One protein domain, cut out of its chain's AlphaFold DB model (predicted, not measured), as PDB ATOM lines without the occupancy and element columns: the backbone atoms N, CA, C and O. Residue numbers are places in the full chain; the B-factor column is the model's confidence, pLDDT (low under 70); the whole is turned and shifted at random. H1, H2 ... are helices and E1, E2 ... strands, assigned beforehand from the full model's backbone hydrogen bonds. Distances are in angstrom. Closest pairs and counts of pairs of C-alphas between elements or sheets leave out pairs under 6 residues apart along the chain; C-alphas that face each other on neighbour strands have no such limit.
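AT A GLANCE: This is residues 82 to 230 of the 374 residues of an uncharacterized protein of Tigriopus californicus (UniProt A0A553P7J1). One antiparallel sheet of eight strands curls like part of a barrel and folds back on itself, with E1 to E4 as one leaf, E6 to E8 as the other and E5 as the hinge between them. The short helix H1 lies over E8, near one of the two ends of this curled sheet. The printed part has 149 residues, with H1 first along the chain and then E1 to E8, and the sheet has the same order, E1 - E2 - E3 - E4 - E5 - E6 - E7 - E8. The class is mostly strand, though the named elements hold 67 residues, under half of the printed part. The whole is compact, with a radius of gyration of the C-alphas of 15.2 A and spans of 50 by 39 by 30 A.

IN THESE COORDINATES: H1 is residues 82 to 90, 12.1 A long, and begins at C-alpha 82 (15.218, -34.713, 13.481). E1 is residues 106 to 110, E2 117 to 122, E3 133 to 136 and E4 149 to 152. E5, residues 162 to 170, is 16.0 A long and bends by 89 degrees at residue 165. E6, residues 186 to 193, is 20.5 A long and bends by 70 degrees at residue 190. E7, residues 196 to 211, is 27.3 A long and bends by 111 degrees at residue 199. E8, residues 214 to 219, is 16.5 A long and ends at C-alpha 219 (7.037, -25.962, 13.903).

HOW THE PARTS SIT: H1 is on the sheet at a height of 8.3 A, only just over E8, on which 3 of its 9 C-alphas fall. It runs along the strands, at 23 degrees to E8 on the local plane. The closest C-alphas of H1 and E8 are those of Leu 85 and Lys 215, 7.3 A apart. In H1 every O i to N i+4 pair is within hydrogen-bond range. The eight strands form a meander, each the antiparallel neighbour of the one before. Within hydrogen-bond range are N 107 and O 121 of the hairpin E1 and E2, 2.8 A, and N 149 and O 170 of the hairpin E4 and E5, 2.7 A. E7 is staggered: residues 196 to 204 pair with E6, for instance N 191 and O 199, 2.8 A, and residues 205 to 211 with E8, for instance N 216 and O 209, 2.8 A. Across the fold, the closest C-alphas of E2 and E8 are those of Gly 121 and Val 214, 6.0 A apart. E4 and E8 are apart.

THE WHOLE: The C-alphas of Asp 97 and Gln 225, the two farthest apart, are 49.8 A from each other. The printed part has no cut. The links H1 to E1, E3 to E4 and E5 to E6 are long. Mean pLDDT of the printed part is 75.1, and residues 94 to 116, 138 to 144 and 159 to 182 are under 70.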
ATOM      1  N   GLY A  82      15.701 -33.351  13.760       88.75
ATOM      2  CA  GLY A  82      15.218 -34.713  13.481       88.75
ATOM      3  C   GLY A  82      16.136 -35.849  13.967       88.75
ATOM      4  O   GLY A  82      15.651 -36.873  14.439       88.75
ATOM      5  N   ARG A  83      17.466 -35.660  13.952       90.94
ATOM      6  CA  ARG A  83      18.429 -36.636  14.506       90.94
ATOM      7  C   ARG A  83      18.346 -36.685  16.034       90.94
ATOM      8  O   ARG A  83      18.461 -37.762  16.610       90.94
ATOM      9  N   ASN A  84      18.144 -35.538  16.681       93.50
ATOM     10  CA  ASN A  84      17.991 -35.451  18.133       93.50
ATOM     11  C   ASN A  84      16.656 -36.039  18.601       93.50
ATOM     12  O   ASN A  84      16.625 -36.721  19.620       93.50
ATOM     13  N   LEU A  85      15.574 -35.814  17.849       92.19
ATOM     14  CA  LEU A  85      14.271 -36.428  18.106       92.19
ATOM     15  C   LEU A  85      14.332 -37.949  17.923       92.19
ATOM     16  O   LEU A  85      13.871 -38.659  18.809       92.19
ATOM     17  N   ARG A  86      14.977 -38.452  16.856       88.69
ATOM     18  CA  ARG A  86      15.169 -39.899  16.646       88.69
ATOM     19  C   ARG A  86      15.951 -40.530  17.802       88.69
ATOM     20  O   ARG A  86      15.421 -41.396  18.483       88.69
ATOM     21  N   ARG A  87      17.133 -39.986  18.128       89.88
ATOM     22  CA  ARG A  87      17.933 -40.414  19.295       89.88
ATOM     23  C   ARG A  87      17.161 -40.376  20.612       89.88
ATOM     24  O   ARG A  87      17.410 -41.214  21.468       89.88
ATOM     25  N   TRP A  88      16.261 -39.408  20.796       91.31
ATOM     26  CA  TRP A  88      15.402 -39.379  21.973       91.31
ATOM     27  C   TRP A  88      14.394 -40.524  21.963       91.31
ATOM     28  O   TRP A  88      14.400 -41.306  22.907       91.31
ATOM     29  N   ILE A  89      13.608 -40.671  20.896       88.12
ATOM     30  CA  ILE A  89      12.611 -41.738  20.740       88.12
ATOM     31  C   ILE A  89      13.245 -43.125  20.930       88.12
ATOM     32  O   ILE A  89      12.716 -43.946  21.674       88.12
ATOM     33  N   ASP A  90      14.400 -43.369  20.310       85.38
ATOM     34  CA  ASP A  90      15.112 -44.650  20.392       85.38
ATOM     35  C   ASP A  90      15.776 -44.876  21.765       85.38
ATOM     36  O   ASP A  90      16.144 -45.998  22.099       85.38
ATOM     37  N   SER A  91      15.907 -43.824  22.584       87.00
ATOM     38  CA  SER A  91      16.430 -43.910  23.955       87.00
ATOM     39  C   SER A  91      15.365 -44.122  25.033       87.00
ATOM     40  O   SER A  91      15.749 -44.268  26.187       87.00
ATOM     41  N   ILE A  92      14.064 -44.094  24.711       86.00
ATOM     42  CA  ILE A  92      12.985 -44.249  25.705       86.00
ATOM     43  C   ILE A  92      12.894 -45.717  26.138       86.00
ATOM     44  O   ILE A  92      12.257 -46.536  25.481       86.00
ATOM     45  N   LEU A  93      13.503 -46.046  27.274       79.25
ATOM     46  CA  LEU A  93      13.363 -47.360  27.896       79.25
ATOM     47  C   LEU A  93      12.130 -47.379  28.799       79.25
ATOM     48  O   LEU A  93      12.025 -46.582  29.731       79.25
ATOM     49  N   VAL A  94      11.219 -48.317  28.548       66.50
ATOM     50  CA  VAL A  94      10.060 -48.553  29.416       66.50
ATOM     51  C   VAL A  94      10.379 -49.647  30.415       66.50
ATOM     52  O   VAL A  94      11.055 -50.627  30.104       66.50
ATOM     53  N   ARG A  95       9.908 -49.424  31.638       61.69
ATOM     54  CA  ARG A  95      10.093 -50.283  32.798       61.69
ATOM     55  C   ARG A  95       8.734 -50.823  33.227       61.69
ATOM     56  O   ARG A  95       7.789 -50.055  33.370       61.69
ATOM     57  N   GLU A  96       8.650 -52.140  33.377       55.88
ATOM     58  CA  GLU A  96       7.402 -52.875  33.643       55.88
ATOM     59  C   GLU A  96       6.985 -52.829  35.121       55.88
ATOM     60  O   GLU A  96       5.842 -53.115  35.457       55.88
ATOM     61  N   ASP A  97       7.902 -52.440  36.006       54.31
ATOM     62  CA  ASP A  97       7.750 -52.403  37.461       54.31
ATOM     63  C   ASP A  97       7.061 -51.131  37.998       54.31
ATOM     64  O   ASP A  97       6.916 -50.965  39.212       54.31
ATOM     65  N   TYR A  98       6.615 -50.218  37.126       55.28
ATOM     66  CA  TYR A  98       6.087 -48.922  37.554       55.28
ATOM     67  C   TYR A  98       4.596 -48.965  37.933       55.28
ATOM     68  O   TYR A  98       3.710 -48.928  37.077       55.28
ATOM     69  N   LYS A  99       4.307 -48.964  39.241       54.59
ATOM     70  CA  LYS A  99       2.947 -48.778  39.766       54.59
ATOM     71  C   LYS A  99       2.517 -47.311  39.675       54.59
ATOM     72  O   LYS A  99       3.186 -46.424  40.202       54.59
ATOM     73  N   ILE A 100       1.363 -47.074  39.054       53.03
ATOM     74  CA  ILE A 100       0.678 -45.776  39.025       53.03
ATOM     75  C   ILE A 100       0.310 -45.398  40.468       53.03
ATOM     76  O   ILE A 100      -0.443 -46.127  41.114       53.03
ATOM     77  N   GLY A 101       0.867 -44.302  40.993       45.62
ATOM     78  CA  GLY A 101       0.603 -43.909  42.384       45.62
ATOM     79  C   GLY A 101       1.408 -42.754  42.987       45.62
ATOM     80  O   GLY A 101       1.092 -42.367  44.106       45.62
ATOM     81  N   GLN A 102       2.424 -42.191  42.313       46.28
ATOM     82  CA  GLN A 102       3.113 -40.981  42.796       46.28
ATOM     83  C   GLN A 102       3.468 -40.005  41.660       46.28
ATOM     84  O   GLN A 102       4.295 -40.309  40.804       46.28
ATOM     85  N   THR A 103       2.850 -38.818  41.697       48.88
ATOM     86  CA  THR A 103       3.288 -37.528  41.119       48.88
ATOM     87  C   THR A 103       4.077 -37.516  39.792       48.88
ATOM     88  O   THR A 103       5.298 -37.652  39.773       48.88
ATOM     89  N   TYR A 104       3.390 -37.116  38.714       53.00
ATOM     90  CA  TYR A 104       3.960 -36.508  37.492       53.00
ATOM     91  C   TYR A 104       5.066 -37.295  36.770       53.00
ATOM     92  O   TYR A 104       6.103 -36.742  36.387       53.00
ATOM     93  N   THR A 105       4.830 -38.576  36.508       55.03
ATOM     94  CA  THR A 105       5.790 -39.407  35.775       55.03
ATOM     95  C   THR A 105       5.753 -39.134  34.270       55.03
ATOM     96  O   THR A 105       4.692 -38.982  33.659       55.03
ATOM     97  N   THR A 106       6.940 -39.058  33.659       57.44
ATOM     98  CA  THR A 106       7.084 -39.201  32.205       57.44
ATOM     99  C   THR A 106       6.857 -40.660  31.863       57.44
ATOM    100  O   THR A 106       7.619 -41.504  32.325       57.44
ATOM    101  N   PHE A 107       5.852 -40.947  31.046       64.50
ATOM    102  CA  PHE A 107       5.555 -42.285  30.561       64.50
ATOM    103  C   PHE A 107       6.000 -42.449  29.119       64.50
ATOM    104  O   PHE A 107       5.795 -41.569  28.286       64.50
ATOM    105  N   GLY A 108       6.571 -43.614  28.845       58.03
ATOM    106  CA  GLY A 108       6.536 -44.265  27.557       58.03
ATOM    107  C   GLY A 108       5.675 -45.508  27.723       58.03
ATOM    108  O   GLY A 108       5.792 -46.193  28.736       58.03
ATOM    109  N   PHE A 109       4.855 -45.825  26.733       64.12
ATOM    110  CA  PHE A 109       4.298 -47.170  26.587       64.12
ATOM    111  C   PHE A 109       4.782 -47.710  25.253       64.12
ATOM    112  O   PHE A 109       4.726 -46.983  24.258       64.12
ATOM    113  N   TRP A 110       5.270 -48.949  25.226       60.16
ATOM    114  CA  TRP A 110       5.437 -49.667  23.965       60.16
ATOM    115  C   TRP A 110       4.189 -50.533  23.709       60.16
ATOM    116  O   TRP A 110       3.319 -50.647  24.573       60.16
ATOM    117  N   ASP A 111       4.056 -51.091  22.511       62.59
ATOM    118  CA  ASP A 111       3.152 -52.217  22.262       62.59
ATOM    119  C   ASP A 111       3.563 -53.460  23.074       62.59
ATOM    120  O   ASP A 111       4.636 -53.497  23.675       62.59
ATOM    121  N   GLU A 112       2.706 -54.482  23.117       60.41
ATOM    122  CA  GLU A 112       2.938 -55.696  23.921       60.41
ATOM    123  C   GLU A 112       4.222 -56.429  23.503       60.41
ATOM    124  O   GLU A 112       4.972 -56.924  24.342       60.41
ATOM    125  N   ALA A 113       4.543 -56.383  22.207       61.34
ATOM    126  CA  ALA A 113       5.793 -56.882  21.639       61.34
ATOM    127  C   ALA A 113       7.026 -55.985  21.927       61.34
ATOM    128  O   ALA A 113       8.140 -56.316  21.523       61.34
ATOM    129  N   LYS A 114       6.852 -54.841  22.603       58.94
ATOM    130  CA  LYS A 114       7.878 -53.825  22.924       58.94
ATOM    131  C   LYS A 114       8.638 -53.272  21.704       58.94
ATOM    132  O   LYS A 114       9.752 -52.757  21.828       58.94
ATOM    133  N   THR A 115       8.043 -53.327  20.513       64.94
ATOM    134  CA  THR A 115       8.666 -52.912  19.247       64.94
ATOM    135  C   THR A 115       8.426 -51.441  18.898       64.94
ATOM    136  O   THR A 115       9.333 -50.815  18.329       64.94
ATOM    137  N   ARG A 116       7.274 -50.849  19.274       69.62
ATOM    138  CA  ARG A 116       6.898 -49.441  19.000       69.62
ATOM    139  C   ARG A 116       6.431 -48.649  20.215       69.62
ATOM    140  O   ARG A 116       5.558 -49.085  20.945       69.62
ATOM    141  N   LEU A 117       6.906 -47.409  20.315       79.69
ATOM    142  CA  LEU A 117       6.433 -46.389  21.254       79.69
ATOM    143  C   LEU A 117       4.999 -45.937  20.898       79.69
ATOM    144  O   LEU A 117       4.817 -45.206  19.925       79.69
ATOM    145  N   LYS A 118       4.000 -46.335  21.696       82.06
ATOM    146  CA  LYS A 118       2.591 -45.914  21.581       82.06
ATOM    147  C   LYS A 118       2.349 -44.494  22.100       82.06
ATOM    148  O   LYS A 118       1.577 -43.758  21.495       82.06
ATOM    149  N   PHE A 119       3.007 -44.100  23.191       86.12
ATOM    150  CA  PHE A 119       2.837 -42.797  23.852       86.12
ATOM    151  C   PHE A 119       4.169 -42.305  24.425       86.12
ATOM    152  O   PHE A 119       4.944 -43.129  24.907       86.12
ATOM    153  N   ALA A 120       4.420 -40.991  24.425       88.56
ATOM    154  CA  ALA A 120       5.433 -40.354  25.271       88.56
ATOM    155  C   ALA A 120       4.988 -38.973  25.784       88.56
ATOM    156  O   ALA A 120       4.835 -38.025  25.011       88.56
ATOM    157  N   GLY A 121       4.830 -38.828  27.097       89.69
ATOM    158  CA  GLY A 121       4.280 -37.622  27.722       89.69
ATOM    159  C   GLY A 121       4.362 -37.673  29.246       89.69
ATOM    160  O   GLY A 121       4.799 -38.671  29.806       89.69
ATOM    161  N   VAL A 122       3.943 -36.603  29.921       87.06
ATOM    162  CA  VAL A 122       3.726 -36.618  31.380       87.06
ATOM    163  C   VAL A 122       2.274 -37.020  31.628       87.06
ATOM    164  O   VAL A 122       1.412 -36.544  30.892       87.06
ATOM    165  N   MET A 123       1.989 -37.846  32.637       84.00
ATOM    166  CA  MET A 123       0.611 -38.149  33.060       84.00
ATOM    167  C   MET A 123       0.357 -37.771  34.526       84.00
ATOM    168  O   MET A 123       1.298 -37.612  35.310       84.00
ATOM    169  N   ASN A 124      -0.919 -37.604  34.884       84.94
ATOM    170  CA  ASN A 124      -1.379 -37.483  36.268       84.94
ATOM    171  C   ASN A 124      -1.676 -38.861  36.895       84.94
ATOM    172  O   ASN A 124      -1.497 -39.905  36.272       84.94
ATOM    173  N   GLU A 125      -2.146 -38.859  38.142       82.12
ATOM    174  CA  GLU A 125      -2.481 -40.070  38.910       82.12
ATOM    175  C   GLU A 125      -3.701 -40.830  38.358       82.12
ATOM    176  O   GLU A 125      -3.894 -42.001  38.668       82.12
ATOM    177  N   GLN A 126      -4.498 -40.189  37.499       84.12
ATOM    178  CA  GLN A 126      -5.648 -40.763  36.797       84.12
ATOM    179  C   GLN A 126      -5.286 -41.233  35.371       84.12
ATOM    180  O   GLN A 126      -6.176 -41.428  34.548       84.12
ATOM    181  N   ASN A 127      -3.988 -41.394  35.066       80.75
ATOM    182  CA  ASN A 127      -3.427 -41.731  33.746       80.75
ATOM    183  C   ASN A 127      -3.740 -40.734  32.614       80.75
ATOM    184  O   ASN A 127      -3.496 -41.036  31.445       80.75
ATOM    185  N   ARG A 128      -4.225 -39.532  32.941       84.25
ATOM    186  CA  ARG A 128      -4.500 -38.480  31.956       84.25
ATOM    187  C   ARG A 128      -3.233 -37.750  31.559       84.25
ATOM    188  O   ARG A 128      -2.391 -37.460  32.415       84.25
ATOM    189  N   ALA A 129      -3.091 -37.412  30.284       85.88
ATOM    190  CA  ALA A 129      -1.926 -36.696  29.786       85.88
ATOM    191  C   ALA A 129      -1.902 -35.239  30.294       85.88
ATOM    192  O   ALA A 129      -2.913 -34.546  30.380       85.88
ATOM    193  N   LEU A 130      -0.712 -34.743  30.637       87.25
ATOM    194  CA  LEU A 130      -0.509 -33.411  31.207       87.25
ATOM    195  C   LEU A 130       0.256 -32.501  30.246       87.25
ATOM    196  O   LEU A 130       1.492 -32.461  30.198       87.25
ATOM    197  N   GLY A 131      -0.515 -31.715  29.494       88.38
ATOM    198  CA  GLY A 131       0.002 -30.895  28.403       88.38
ATOM    199  C   GLY A 131       0.492 -31.764  27.246       88.38
ATOM    200  O   GLY A 131       0.034 -32.887  27.065       88.38
ATOM    201  N   ARG A 132       1.417 -31.246  26.427       89.44
ATOM    202  CA  ARG A 132       1.733 -31.922  25.159       89.44
ATOM    203  C   ARG A 132       2.340 -33.316  25.343       89.44
ATOM    204  O   ARG A 132       3.248 -33.493  26.156       89.44
ATOM    205  N   PHE A 133       1.928 -34.249  24.504       88.75
ATOM    206  CA  PHE A 133       2.468 -35.602  24.425       88.75
ATOM    207  C   PHE A 133       2.692 -36.009  22.968       88.75
ATOM    208  O   PHE A 133       2.297 -35.304  22.041       88.75
ATOM    209  N   TRP A 134       3.367 -37.137  22.794       90.25
ATOM    210  CA  TRP A 134       3.549 -37.843  21.534       90.25
ATOM    211  C   TRP A 134       2.692 -39.105  21.561       90.25
ATOM    212  O   TRP A 134       2.672 -39.790  22.581       90.25
ATOM    213  N   SER A 135       2.037 -39.452  20.458       86.88
ATOM    214  CA  SER A 135       1.246 -40.684  20.330       86.88
ATOM    215  C   SER A 135       1.450 -41.318  18.959       86.88
ATOM    216  O   SER A 135       1.515 -40.589  17.979       86.88
ATOM    217  N   SER A 136       1.588 -42.641  18.861       83.75
ATOM    218  CA  SER A 136       1.646 -43.359  17.574       83.75
ATOM    219  C   SER A 136       0.309 -43.249  16.834       83.75
ATOM    220  O   SER A 136      -0.739 -43.426  17.445       83.75
ATOM    221  N   LEU A 137       0.329 -43.018  15.516       75.69
ATOM    222  CA  LEU A 137      -0.899 -42.923  14.715       75.69
ATOM    223  C   LEU A 137      -1.684 -44.232  14.638       75.69
ATOM    224  O   LEU A 137      -2.913 -44.192  14.660       75.69
ATOM    225  N   ALA A 138      -1.006 -45.377  14.513       67.06
ATOM    226  CA  ALA A 138      -1.711 -46.650  14.545       67.06
ATOM    227  C   ALA A 138      -1.868 -47.114  15.991       67.06
ATOM    228  O   ALA A 138      -0.880 -47.354  16.695       67.06
ATOM    229  N   LEU A 139      -3.132 -47.278  16.367       60.00
ATOM    230  CA  LEU A 139      -3.589 -48.088  17.492       60.00
ATOM    231  C   LEU A 139      -3.950 -49.520  17.055       60.00
ATOM    232  O   LEU A 139      -4.359 -50.306  17.899       60.00
ATOM    233  N   HIS A 140      -3.802 -49.860  15.764       62.44
ATOM    234  CA  HIS A 140      -4.058 -51.213  15.262       62.44
ATOM    235  C   HIS A 140      -3.156 -52.224  15.975       62.44
ATOM    236  O   HIS A 140      -1.964 -51.966  16.167       62.44
ATOM    237  N   GLU A 141      -3.733 -53.362  16.345       60.09
ATOM    238  CA  GLU A 141      -3.065 -54.414  17.121       60.09
ATOM    239  C   GLU A 141      -1.921 -55.069  16.328       60.09
ATOM    240  O   GLU A 141      -0.916 -55.486  16.905       60.09
ATOM    241  N   ASP A 142      -2.007 -55.042  14.994       61.94
ATOM    242  CA  ASP A 142      -0.943 -55.460  14.084       61.94
ATOM    243  C   ASP A 142       0.327 -54.605  14.225       61.94
ATOM    244  O   ASP A 142       0.492 -53.537  13.618       61.94
ATOM    245  N   SER A 143       1.300 -55.153  14.944       56.03
ATOM    246  CA  SER A 143       2.624 -54.591  15.242       56.03
ATOM    247  C   SER A 143       3.559 -54.398  14.030       56.03
ATOM    248  O   SER A 143       4.765 -54.233  14.197       56.03
ATOM    249  N   ASN A 144       3.036 -54.358  12.799       66.94
ATOM    250  CA  ASN A 144       3.825 -54.304  11.560       66.94
ATOM    251  C   ASN A 144       3.711 -52.987  10.761       66.94
ATOM    252  O   ASN A 144       4.576 -52.704   9.934       66.94
ATOM    253  N   PHE A 145       2.735 -52.114  11.034       70.50
ATOM    254  CA  PHE A 145       2.547 -50.862  10.272       70.50
ATOM    255  C   PHE A 145       3.644 -49.802  10.513       70.50
ATOM    256  O   PHE A 145       3.927 -49.458  11.653       70.50
ATOM    257  N   VAL A 146       4.263 -49.224   9.488       70.69
ATOM    258  CA  VAL A 146       5.099 -48.017   9.642       70.69
ATOM    259  C   VAL A 146       4.216 -46.801   9.942       70.69
ATOM    260  O   VAL A 146       3.248 -46.557   9.223       70.69
ATOM    261  N   ASN A 147       4.536 -46.050  11.005       75.25
ATOM    262  CA  ASN A 147       3.614 -45.088  11.617       75.25
ATOM    263  C   ASN A 147       4.295 -43.789  12.040       75.25
ATOM    264  O   ASN A 147       5.250 -43.794  12.814       75.25
ATOM    265  N   GLY A 148       3.713 -42.652  11.664       84.31
ATOM    266  CA  GLY A 148       4.029 -41.395  12.332       84.31
ATOM    267  C   GLY A 148       3.459 -41.268  13.741       84.31
ATOM    268  O   GLY A 148       2.617 -42.048  14.179       84.31
ATOM    269  N   PHE A 149       3.916 -40.233  14.428       88.06
ATOM    270  CA  PHE A 149       3.372 -39.731  15.672       88.06
ATOM    271  C   PHE A 149       2.409 -38.572  15.420       88.06
ATOM    272  O   PHE A 149       2.583 -37.788  14.487       88.06
ATOM    273  N   LEU A 150       1.439 -38.410  16.303       89.38
ATOM    274  CA  LEU A 150       0.805 -37.138  16.603       89.38
ATOM    275  C   LEU A 150       1.544 -36.481  17.767       89.38
ATOM    276  O   LEU A 150       1.986 -37.165  18.692       89.38
ATOM    277  N   TYR A 151       1.646 -35.158  17.733       90.88
ATOM    278  CA  TYR A 151       2.137 -34.350  18.840       90.88
ATOM    279  C   TYR A 151       1.158 -33.212  19.117       90.88
ATOM    280  O   TYR A 151       0.908 -32.388  18.242       90.88
ATOM    281  N   GLY A 152       0.602 -33.154  20.324       89.25
ATOM    282  CA  GLY A 152      -0.449 -32.199  20.680       89.25
ATOM    283  C   GLY A 152      -0.743 -32.208  22.178       89.25
ATOM    284  O   GLY A 152      -0.188 -33.025  22.906       89.25
ATOM    285  N   ASN A 153      -1.574 -31.273  22.648       87.12
ATOM    286  CA  ASN A 153      -2.204 -31.381  23.971       87.12
ATOM    287  C   ASN A 153      -3.372 -32.382  23.897       87.12
ATOM    288  O   ASN A 153      -3.970 -32.483  22.822       87.12
ATOM    289  N   PRO A 154      -3.722 -33.056  25.004       84.06
ATOM    290  CA  PRO A 154      -4.950 -33.832  25.089       84.06
ATOM    291  C   PRO A 154      -6.169 -32.914  25.172       84.06
ATOM    292  O   PRO A 154      -6.073 -31.754  25.591       84.06
ATOM    293  N   ASP A 155      -7.310 -33.473  24.803       83.06
ATOM    294  CA  ASP A 155      -8.634 -32.972  25.146       83.06
ATOM    295  C   ASP A 155      -9.126 -33.549  26.495       83.06
ATOM    296  O   ASP A 155      -8.343 -34.048  27.304       83.06
ATOM    297  N   ALA A 156     -10.428 -33.433  26.774       82.38
ATOM    298  CA  ALA A 156     -11.043 -33.942  28.002       82.38
ATOM    299  C   ALA A 156     -11.181 -35.481  28.052       82.38
ATOM    300  O   ALA A 156     -11.444 -36.025  29.127       82.38
ATOM    301  N   GLU A 157     -11.004 -36.158  26.915       79.38
ATOM    302  CA  GLU A 157     -11.116 -37.609  26.713       79.38
ATOM    303  C   GLU A 157      -9.729 -38.267  26.537       79.38
ATOM    304  O   GLU A 157      -9.633 -39.427  26.141       79.38
ATOM    305  N   ASP A 158      -8.647 -37.524  26.815       70.38
ATOM    306  CA  ASP A 158      -7.246 -37.908  26.577       70.38
ATOM    307  C   ASP A 158      -6.905 -38.230  25.107       70.38
ATOM    308  O   ASP A 158      -5.821 -38.740  24.800       70.38
ATOM    309  N   THR A 159      -7.782 -37.859  24.170       69.94
ATOM    310  CA  THR A 159      -7.506 -37.951  22.735       69.94
ATOM    311  C   THR A 159      -6.883 -36.653  22.219       69.94
ATOM    312  O   THR A 159      -6.651 -35.693  22.955       69.94
ATOM    313  N   ILE A 160      -6.547 -36.630  20.929       63.41
ATOM    314  CA  ILE A 160      -6.023 -35.447  20.248       63.41
ATOM    315  C   ILE A 160      -7.130 -34.863  19.356       63.41
ATOM    316  O   ILE A 160      -7.003 -34.798  18.132       63.41
ATOM    317  N   THR A 161      -8.245 -34.423  19.951       58.59
ATOM    318  CA  THR A 161      -9.118 -33.455  19.273       58.59
ATOM    319  C   THR A 161      -8.518 -32.057  19.383       58.59
ATOM    320  O   THR A 161      -8.170 -31.553  20.452       58.59
ATOM    321  N   ALA A 162      -8.368 -31.394  18.240       52.88
ATOM    322  CA  ALA A 162      -7.923 -30.014  18.206       52.88
ATOM    323  C   ALA A 162      -8.606 -29.265  17.074       52.88
ATOM    324  O   ALA A 162      -8.288 -29.437  15.901       52.88
ATOM    325  N   THR A 163      -9.503 -28.359  17.444       46.75
ATOM    326  CA  THR A 163      -9.997 -27.301  16.558       46.75
ATOM    327  C   THR A 163      -9.055 -26.092  16.547       46.75
ATOM    328  O   THR A 163      -8.965 -25.414  15.531       46.75
ATOM    329  N   ASN A 164      -8.314 -25.852  17.641       37.78
ATOM    330  CA  ASN A 164      -7.490 -24.647  17.844       37.78
ATOM    331  C   ASN A 164      -6.073 -24.893  18.412       37.78
ATOM    332  O   ASN A 164      -5.357 -23.933  18.700       37.78
ATOM    333  N   SER A 165      -5.637 -26.145  18.597       40.00
ATOM    334  CA  SER A 165      -4.291 -26.458  19.112       40.00
ATOM    335  C   SER A 165      -3.389 -27.051  18.023       40.00
ATOM    336  O   SER A 165      -3.864 -27.697  17.093       40.00
ATOM    337  N   GLN A 166      -2.082 -26.778  18.097       49.25
ATOM    338  CA  GLN A 166      -1.100 -27.230  17.106       49.25
ATOM    339  C   GLN A 166      -0.877 -28.741  17.228       49.25
ATOM    340  O   GLN A 166       0.031 -29.172  17.936       49.25
ATOM    341  N   VAL A 167      -1.703 -29.528  16.541       52.97
ATOM    342  CA  VAL A 167      -1.459 -30.960  16.354       52.97
ATOM    343  C   VAL A 167      -0.484 -31.113  15.205       52.97
ATOM    344  O   VAL A 167      -0.798 -30.801  14.060       52.97
ATOM    345  N   GLU A 168       0.729 -31.529  15.541       56.94
ATOM    346  CA  GLU A 168       1.850 -31.677  14.628       56.94
ATOM    347  C   GLU A 168       2.045 -33.172  14.343       56.94
ATOM    348  O   GLU A 168       2.444 -33.940  15.217       56.94
ATOM    349  N   HIS A 169       1.752 -33.608  13.120       50.75
ATOM    350  CA  HIS A 169       2.025 -34.980  12.700       50.75
ATOM    351  C   HIS A 169       3.499 -35.153  12.299       50.75
ATOM    352  O   HIS A 169       4.002 -34.339  11.528       50.75
ATOM    353  N   LEU A 170       4.181 -36.210  12.762       55.44
ATOM    354  CA  LEU A 170       5.598 -36.490  12.489       55.44
ATOM    355  C   LEU A 170       5.879 -37.966  12.202       55.44
ATOM    356  O   LEU A 170       5.797 -38.798  13.094       55.44
ATOM    357  N   ALA A 171       6.312 -38.286  10.988       45.69
ATOM    358  CA  ALA A 171       6.558 -39.654  10.530       45.69
ATOM    359  C   ALA A 171       7.698 -40.399  11.323       45.69
ATOM    360  O   ALA A 171       8.783 -39.831  11.504       45.69
ATOM    361  N   ARG A 172       7.403 -41.622  11.836       41.03
ATOM    362  CA  ARG A 172       8.196 -42.710  12.495       41.03
ATOM    363  C   ARG A 172       8.364 -44.038  11.706       41.03
ATOM    364  O   ARG A 172       7.699 -45.015  12.036       41.03
ATOM    365  N   MET A 173       9.368 -44.186  10.837       34.34
ATOM    366  CA  MET A 173       9.819 -45.519  10.373       34.34
ATOM    367  C   MET A 173      10.819 -46.148  11.349       34.34
ATOM    368  O   MET A 173      11.841 -45.526  11.667       34.34
ATOM    369  N   LYS A 174      10.536 -47.383  11.780       35.91
ATOM    370  CA  LYS A 174      11.472 -48.307  12.439       35.91
ATOM    371  C   LYS A 174      11.401 -49.645  11.700       35.91
ATOM    372  O   LYS A 174      10.319 -50.219  11.600       35.91
ATOM    373  N   SER A 175      12.536 -50.115  11.195       36.84
ATOM    374  CA  SER A 175      12.719 -51.474  10.682       36.84
ATOM    375  C   SER A 175      13.755 -52.168  11.557       36.84
ATOM    376  O   SER A 175      14.712 -51.540  11.993       36.84
ATOM    377  N   GLU A 176      13.624 -53.470  11.805       38.47
ATOM    378  CA  GLU A 176      14.652 -54.214  12.556       38.47
ATOM    379  C   GLU A 176      15.990 -54.317  11.793       38.47
ATOM    380  O   GLU A 176      17.005 -54.728  12.350       38.47
ATOM    381  N   ARG A 177      16.010 -53.889  10.523       37.22
ATOM    382  CA  ARG A 177      17.197 -53.744   9.672       37.22
ATOM    383  C   ARG A 177      17.302 -52.285   9.195       37.22
ATOM    384  O   ARG A 177      16.981 -51.954   8.059       37.22
ATOM    385  N   ASP A 178      17.690 -51.394  10.108       32.84
ATOM    386  CA  ASP A 178      17.582 -49.934   9.940       32.84
ATOM    387  C   ASP A 178      18.636 -49.308   8.990       32.84
ATOM    388  O   ASP A 178      19.712 -48.878   9.413       32.84
ATOM    389  N   ILE A 179      18.264 -49.104   7.718       31.14
ATOM    390  CA  ILE A 179      18.654 -47.905   6.942       31.14
ATOM    391  C   ILE A 179      17.401 -47.288   6.283       31.14
ATOM    392  O   ILE A 179      17.278 -47.232   5.064       31.14
ATOM    393  N   GLY A 180      16.462 -46.789   7.097       29.75
ATOM    394  CA  GLY A 180      15.226 -46.143   6.630       29.75
ATOM    395  C   GLY A 180      14.918 -44.843   7.379       29.75
ATOM    396  O   GLY A 180      14.641 -44.847   8.580       29.75
ATOM    397  N   PHE A 181      14.966 -43.702   6.685       38.09
ATOM    398  CA  PHE A 181      14.611 -42.415   7.283       38.09
ATOM    399  C   PHE A 181      13.101 -42.194   7.284       38.09
ATOM    400  O   PHE A 181      12.446 -42.353   6.262       38.09
ATOM    401  N   GLU A 182      12.611 -41.654   8.396       64.31
ATOM    402  CA  GLU A 182      11.560 -40.637   8.394       64.31
ATOM    403  C   GLU A 182      12.108 -39.443   9.180       64.31
ATOM    404  O   GLU A 182      12.732 -39.609  10.238       64.31
ATOM    405  N   ASP A 183      12.023 -38.252   8.582       77.44
ATOM    406  CA  ASP A 183      12.980 -37.166   8.835       77.44
ATOM    407  C   ASP A 183      12.817 -36.461  10.194       77.44
ATOM    408  O   ASP A 183      13.701 -35.683  10.571       77.44
ATOM    409  N   LEU A 184      11.705 -36.720  10.903       87.38
ATOM    410  CA  LEU A 184      11.247 -36.032  12.120       87.38
ATOM    411  C   LEU A 184      11.383 -34.501  12.013       87.38
ATOM    412  O   LEU A 184      11.741 -33.799  12.961       87.38
ATOM    413  N   LYS A 185      11.148 -33.988  10.802       87.94
ATOM    414  CA  LYS A 185      11.241 -32.573  10.430       87.94
ATOM    415  C   LYS A 185      10.054 -32.152   9.587       87.94
ATOM    416  O   LYS A 185       9.604 -31.031   9.753       87.94
ATOM    417  N   THR A 186       9.580 -32.977   8.666       88.06
ATOM    418  CA  THR A 186       8.385 -32.723   7.867       88.06
ATOM    419  C   THR A 186       7.164 -32.980   8.729       88.06
ATOM    420  O   THR A 186       7.021 -34.079   9.253       88.06
ATOM    421  N   ALA A 187       6.300 -31.975   8.860       89.94
ATOM    422  CA  ALA A 187       5.085 -32.092   9.650       89.94
ATOM    423  C   ALA A 187       3.845 -31.641   8.879       89.94
ATOM    424  O   ALA A 187       3.940 -30.815   7.966       89.94
ATOM    425  N   LEU A 188       2.688 -32.154   9.285       90.44
ATOM    426  CA  LEU A 188       1.380 -31.592   8.954       90.44
ATOM    427  C   LEU A 188       0.828 -30.949  10.227       90.44
ATOM    428  O   LEU A 188       0.829 -31.602  11.268       90.44
ATOM    429  N   VAL A 189       0.404 -29.686  10.160       89.56
ATOM    430  CA  VAL A 189      -0.192 -28.973  11.301       89.56
ATOM    431  C   VAL A 189      -1.581 -28.459  10.952       89.56
ATOM    432  O   VAL A 189      -1.780 -27.889   9.877       89.56
ATOM    433  N   GLY A 190      -2.543 -28.669  11.846       89.94
ATOM    434  CA  GLY A 190      -3.926 -28.242  11.658       89.94
ATOM    435  C   GLY A 190      -4.883 -28.935  12.621       89.94
ATOM    436  O   GLY A 190      -4.494 -29.272  13.736       89.94
ATOM    437  N   SER A 191      -6.122 -29.130  12.179       87.25
ATOM    438  CA  SER A 191      -7.206 -29.702  12.972       87.25
ATOM    439  C   SER A 191      -7.339 -31.215  12.801       87.25
ATOM    440  O   SER A 191      -7.372 -31.718  11.671       87.25
ATOM    441  N   PHE A 192      -7.484 -31.914  13.923       86.81
ATOM    442  CA  PHE A 192      -7.626 -33.368  14.022       86.81
ATOM    443  C   PHE A 192      -8.794 -33.719  14.954       86.81
ATOM    444  O   PHE A 192      -9.120 -32.948  15.860       86.81
ATOM    445  N   ASN A 193      -9.413 -34.874  14.716       85.94
ATOM    446  CA  ASN A 193     -10.374 -35.512  15.611       85.94
ATOM    447  C   ASN A 193      -9.819 -36.896  15.981       85.94
ATOM    448  O   ASN A 193      -9.797 -37.793  15.133       85.94
ATOM    449  N   GLY A 194      -9.272 -37.039  17.191       86.19
ATOM    450  CA  GLY A 194      -8.480 -38.208  17.571       86.19
ATOM    451  C   GLY A 194      -7.305 -38.428  16.607       86.19
ATOM    452  O   GLY A 194      -6.449 -37.560  16.438       86.19
ATOM    453  N   SER A 195      -7.274 -39.582  15.936       83.38
ATOM    454  CA  SER A 195      -6.272 -39.901  14.906       83.38
ATOM    455  C   SER A 195      -6.623 -39.418  13.490       83.38
ATOM    456  O   SER A 195      -5.791 -39.513  12.584       83.38
ATOM    457  N   VAL A 196      -7.825 -38.871  13.272       87.88
ATOM    458  CA  VAL A 196      -8.327 -38.484  11.946       87.88
ATOM    459  C   VAL A 196      -7.978 -37.029  11.628       87.88
ATOM    460  O   VAL A 196      -8.402 -36.095  12.308       87.88
ATOM    461  N   MET A 197      -7.230 -36.815  10.544       90.69
ATOM    462  CA  MET A 197      -6.844 -35.484  10.068       90.69
ATOM    463  C   MET A 197      -8.016 -34.781   9.366       90.69
ATOM    464  O   MET A 197      -8.347 -35.107   8.230       90.69
ATOM    465  N   LEU A 198      -8.627 -33.772   9.992       90.12
ATOM    466  CA  LEU A 198      -9.745 -33.034   9.384       90.12
ATOM    467  C   LEU A 198      -9.264 -32.048   8.310       90.12
ATOM    468  O   LEU A 198      -9.866 -31.940   7.241       90.12
ATOM    469  N   ALA A 199      -8.181 -31.324   8.604       90.62
ATOM    470  CA  ALA A 199      -7.536 -30.366   7.711       90.62
ATOM    471  C   ALA A 199      -6.165 -29.966   8.274       90.62
ATOM    472  O   ALA A 199      -6.087 -29.501   9.407       90.62
ATOM    473  N   ALA A 200      -5.092 -30.098   7.496       89.69
ATOM    474  CA  ALA A 200      -3.746 -29.703   7.901       89.69
ATOM    475  C   ALA A 200      -2.929 -29.132   6.735       89.69
ATOM    476  O   ALA A 200      -3.176 -29.439   5.572       89.69
ATOM    477  N   GLN A 201      -1.925 -28.315   7.047       89.56
ATOM    478  CA  GLN A 201      -0.979 -27.752   6.082       89.56
ATOM    479  C   GLN A 201       0.431 -28.294   6.324       89.56
ATOM    480  O   GLN A 201       0.824 -28.552   7.465       89.56
ATOM    481  N   GLN A 202       1.225 -28.432   5.255       90.19
ATOM    482  CA  GLN A 202       2.637 -28.790   5.398       90.19
ATOM    483  C   GLN A 202       3.405 -27.699   6.155       90.19
ATOM    484  O   GLN A 202       3.385 -26.523   5.799       90.19
ATOM    485  N   THR A 203       4.202 -28.131   7.128       90.56
ATOM    486  CA  THR A 203       5.205 -27.309   7.796       90.56
ATOM    487  C   THR A 203       6.495 -28.102   8.070       90.56
ATOM    488  O   THR A 203       6.703 -29.207   7.555       90.56
ATOM    489  N   LYS A 204       7.418 -27.505   8.832       90.44
ATOM    490  CA  LYS A 204       8.669 -28.110   9.288       90.44
ATOM    491  C   LYS A 204       8.877 -27.889  10.785       90.44
ATOM    492  O   LYS A 204       8.694 -26.763  11.246       90.44
ATOM    493  N   VAL A 205       9.362 -28.893  11.513       92.06
ATOM    494  CA  VAL A 205       9.911 -28.720  12.867       92.06
ATOM    495  C   VAL A 205      11.206 -27.922  12.771       92.06
ATOM    496  O   VAL A 205      12.148 -28.319  12.083       92.06
ATOM    497  N   VAL A 206      11.253 -26.783  13.458       95.62
ATOM    498  CA  VAL A 206      12.386 -25.846  13.415       95.62
ATOM    499  C   VAL A 206      13.210 -25.842  14.696       95.62
ATOM    500  O   VAL A 206      14.387 -25.479  14.647       95.62
ATOM    501  N   LYS A 207      12.621 -26.216  15.839       96.81
ATOM    502  CA  LYS A 207      13.321 -26.298  17.129       96.81
ATOM    503  C   LYS A 207      12.794 -27.454  17.977       96.81
ATOM    504  O   LYS A 207      11.606 -27.757  17.934       96.81
ATOM    505  N   GLU A 208      13.671 -28.028  18.792       96.62
ATOM    506  CA  GLU A 208      13.343 -28.983  19.856       96.62
ATOM    507  C   GLU A 208      13.971 -28.559  21.194       96.62
ATOM    508  O   GLU A 208      14.915 -27.768  21.213       96.62
ATOM    509  N   ARG A 209      13.429 -29.036  22.315       96.50
ATOM    510  CA  ARG A 209      14.068 -28.974  23.640       96.50
ATOM    511  C   ARG A 209      13.635 -30.153  24.500       96.50
ATOM    512  O   ARG A 209      12.603 -30.756  24.221       96.50
ATOM    513  N   CYS A 210      14.357 -30.416  25.580       95.56
ATOM    514  CA  CYS A 210      13.820 -31.189  26.697       95.56
ATOM    515  C   CYS A 210      13.058 -30.293  27.672       95.56
ATOM    516  O   CYS A 210      13.485 -29.170  27.943       95.56
ATOM    517  N   GLU A 211      11.935 -30.800  28.172       93.19
ATOM    518  CA  GLU A 211      11.153 -30.219  29.262       93.19
ATOM    519  C   GLU A 211      10.462 -31.362  30.013       93.19
ATOM    520  O   GLU A 211       9.659 -32.081  29.417       93.19
ATOM    521  N   ARG A 212      10.782 -31.537  31.300       88.81
ATOM    522  CA  ARG A 212      10.226 -32.574  32.186       88.81
ATOM    523  C   ARG A 212      10.275 -33.980  31.569       88.81
ATOM    524  O   ARG A 212       9.242 -34.610  31.396       88.81
ATOM    525  N   GLY A 213      11.462 -34.441  31.163       87.75
ATOM    526  CA  GLY A 213      11.674 -35.788  30.598       87.75
ATOM    527  C   GLY A 213      11.221 -35.991  29.142       87.75
ATOM    528  O   GLY A 213      11.623 -36.965  28.502       87.75
ATOM    529  N   VAL A 214      10.433 -35.069  28.580       90.81
ATOM    530  CA  VAL A 214       9.799 -35.203  27.258       90.81
ATOM    531  C   VAL A 214      10.401 -34.207  26.265       90.81
ATOM    532  O   VAL A 214      10.679 -33.050  26.600       90.81
ATOM    533  N   LYS A 215      10.572 -34.612  24.998       93.81
ATOM    534  CA  LYS A 215      10.911 -33.650  23.941       93.81
ATOM    535  C   LYS A 215       9.715 -32.765  23.614       93.81
ATOM    536  O   LYS A 215       8.628 -33.234  23.285       93.81
ATOM    537  N   ARG A 216       9.942 -31.456  23.637       93.69
ATOM    538  CA  ARG A 216       9.042 -30.454  23.069       93.69
ATOM    539  C   ARG A 216       9.553 -30.026  21.710       93.69
ATOM    540  O   ARG A 216      10.761 -29.893  21.523       93.69
ATOM    541  N   ILE A 217       8.633 -29.724  20.808       95.06
ATOM    542  CA  ILE A 217       8.936 -29.219  19.471       95.06
ATOM    543  C   ILE A 217       8.261 -27.870  19.213       95.06
ATOM    544  O   ILE A 217       7.394 -27.421  19.966       95.06
ATOM    545  N   LYS A 218       8.757 -27.186  18.182       93.81
ATOM    546  CA  LYS A 218       8.151 -26.013  17.551       93.81
ATOM    547  C   LYS A 218       8.220 -26.196  16.044       93.81
ATOM    548  O   LYS A 218       9.328 -26.322  15.507       93.81
ATOM    549  N   VAL A 219       7.083 -26.115  15.363       90.88
ATOM    550  CA  VAL A 219       7.037 -25.962  13.903       90.88
ATOM    551  C   VAL A 219       7.180 -24.512  13.445       90.88
ATOM    552  O   VAL A 219       6.957 -23.558  14.194       90.88
ATOM    553  N   LYS A 220       7.559 -24.342  12.175       92.44
ATOM    554  CA  LYS A 220       7.334 -23.102  11.428       92.44
ATOM    555  C   LYS A 220       5.816 -22.859  11.335       92.44
ATOM    556  O   LYS A 220       5.038 -23.810  11.257       92.44
ATOM    557  N   ARG A 221       5.372 -21.604  11.281       91.88
ATOM    558  CA  ARG A 221       4.008 -21.309  10.815       91.88
ATOM    559  C   ARG A 221       3.893 -21.754   9.341       91.88
ATOM    560  O   ARG A 221       4.830 -21.461   8.590       91.88
ATOM    561  N   PRO A 222       2.819 -22.450   8.921       87.88
ATOM    562  CA  PRO A 222       2.554 -22.689   7.505       87.88
ATOM    563  C   PRO A 222       2.531 -21.376   6.718       87.88
ATOM    564  O   PRO A 222       2.157 -20.327   7.243       87.88
ATOM    565  N   GLU A 223       2.946 -21.429   5.458       91.69
ATOM    566  CA  GLU A 223       2.822 -20.289   4.549       91.69
ATOM    567  C   GLU A 223       1.372 -20.211   4.049       91.69
ATOM    568  O   GLU A 223       0.766 -21.246   3.766       91.69
ATOM    569  N   ASN A 224       0.808 -19.003   3.931       88.56
ATOM    570  CA  ASN A 224      -0.625 -18.792   3.657       88.56
ATOM    571  C   ASN A 224      -1.131 -19.480   2.371       88.56
ATOM    572  O   ASN A 224      -2.319 -19.753   2.256       88.56
ATOM    573  N   GLN A 225      -0.239 -19.767   1.419       87.00
ATOM    574  CA  GLN A 225      -0.541 -20.430   0.144       87.00
ATOM    575  C   GLN A 225      -0.340 -21.961   0.173       87.00
ATOM    576  O   GLN A 225      -0.462 -22.620  -0.857       87.00
ATOM    577  N   THR A 226      -0.003 -22.560   1.323       85.31
ATOM    578  CA  THR A 226       0.194 -24.018   1.411       85.31
ATOM    579  C   THR A 226      -1.125 -24.774   1.287       85.31
ATOM    580  O   THR A 226      -2.099 -24.491   1.987       85.31
ATOM    581  N   THR A 227      -1.142 -25.772   0.400       91.75
ATOM    582  CA  THR A 227      -2.292 -26.650   0.175       91.75
ATOM    583  C   THR A 227      -2.726 -27.318   1.476       91.75
ATOM    584  O   THR A 227      -1.922 -27.965   2.150       91.75
ATOM    585  N   VAL A 228      -4.009 -27.177   1.805       92.19
ATOM    586  CA  VAL A 228      -4.643 -27.905   2.905       92.19
ATOM    587  C   VAL A 228      -4.905 -29.338   2.445       92.19
ATOM    588  O   VAL A 228      -5.605 -29.560   1.458       92.19
ATOM    589  N   VAL A 229      -4.355 -30.308   3.166       91.19
ATOM    590  CA  VAL A 229      -4.650 -31.736   3.012       91.19
ATOM    591  C   VAL A 229      -5.632 -32.183   4.093       91.19
ATOM    592  O   VAL A 229      -5.634 -31.653   5.201       91.19
ATOM    593  N   LYS A 230      -6.472 -33.165   3.775       93.94
ATOM    594  CA  LYS A 230      -7.445 -33.779   4.692       93.94
ATOM    595  C   LYS A 230      -7.253 -35.293   4.685       93.94
ATOM    596  O   LYS A 230      -6.631 -35.806   3.758       93.94
TER     597      LYS A 230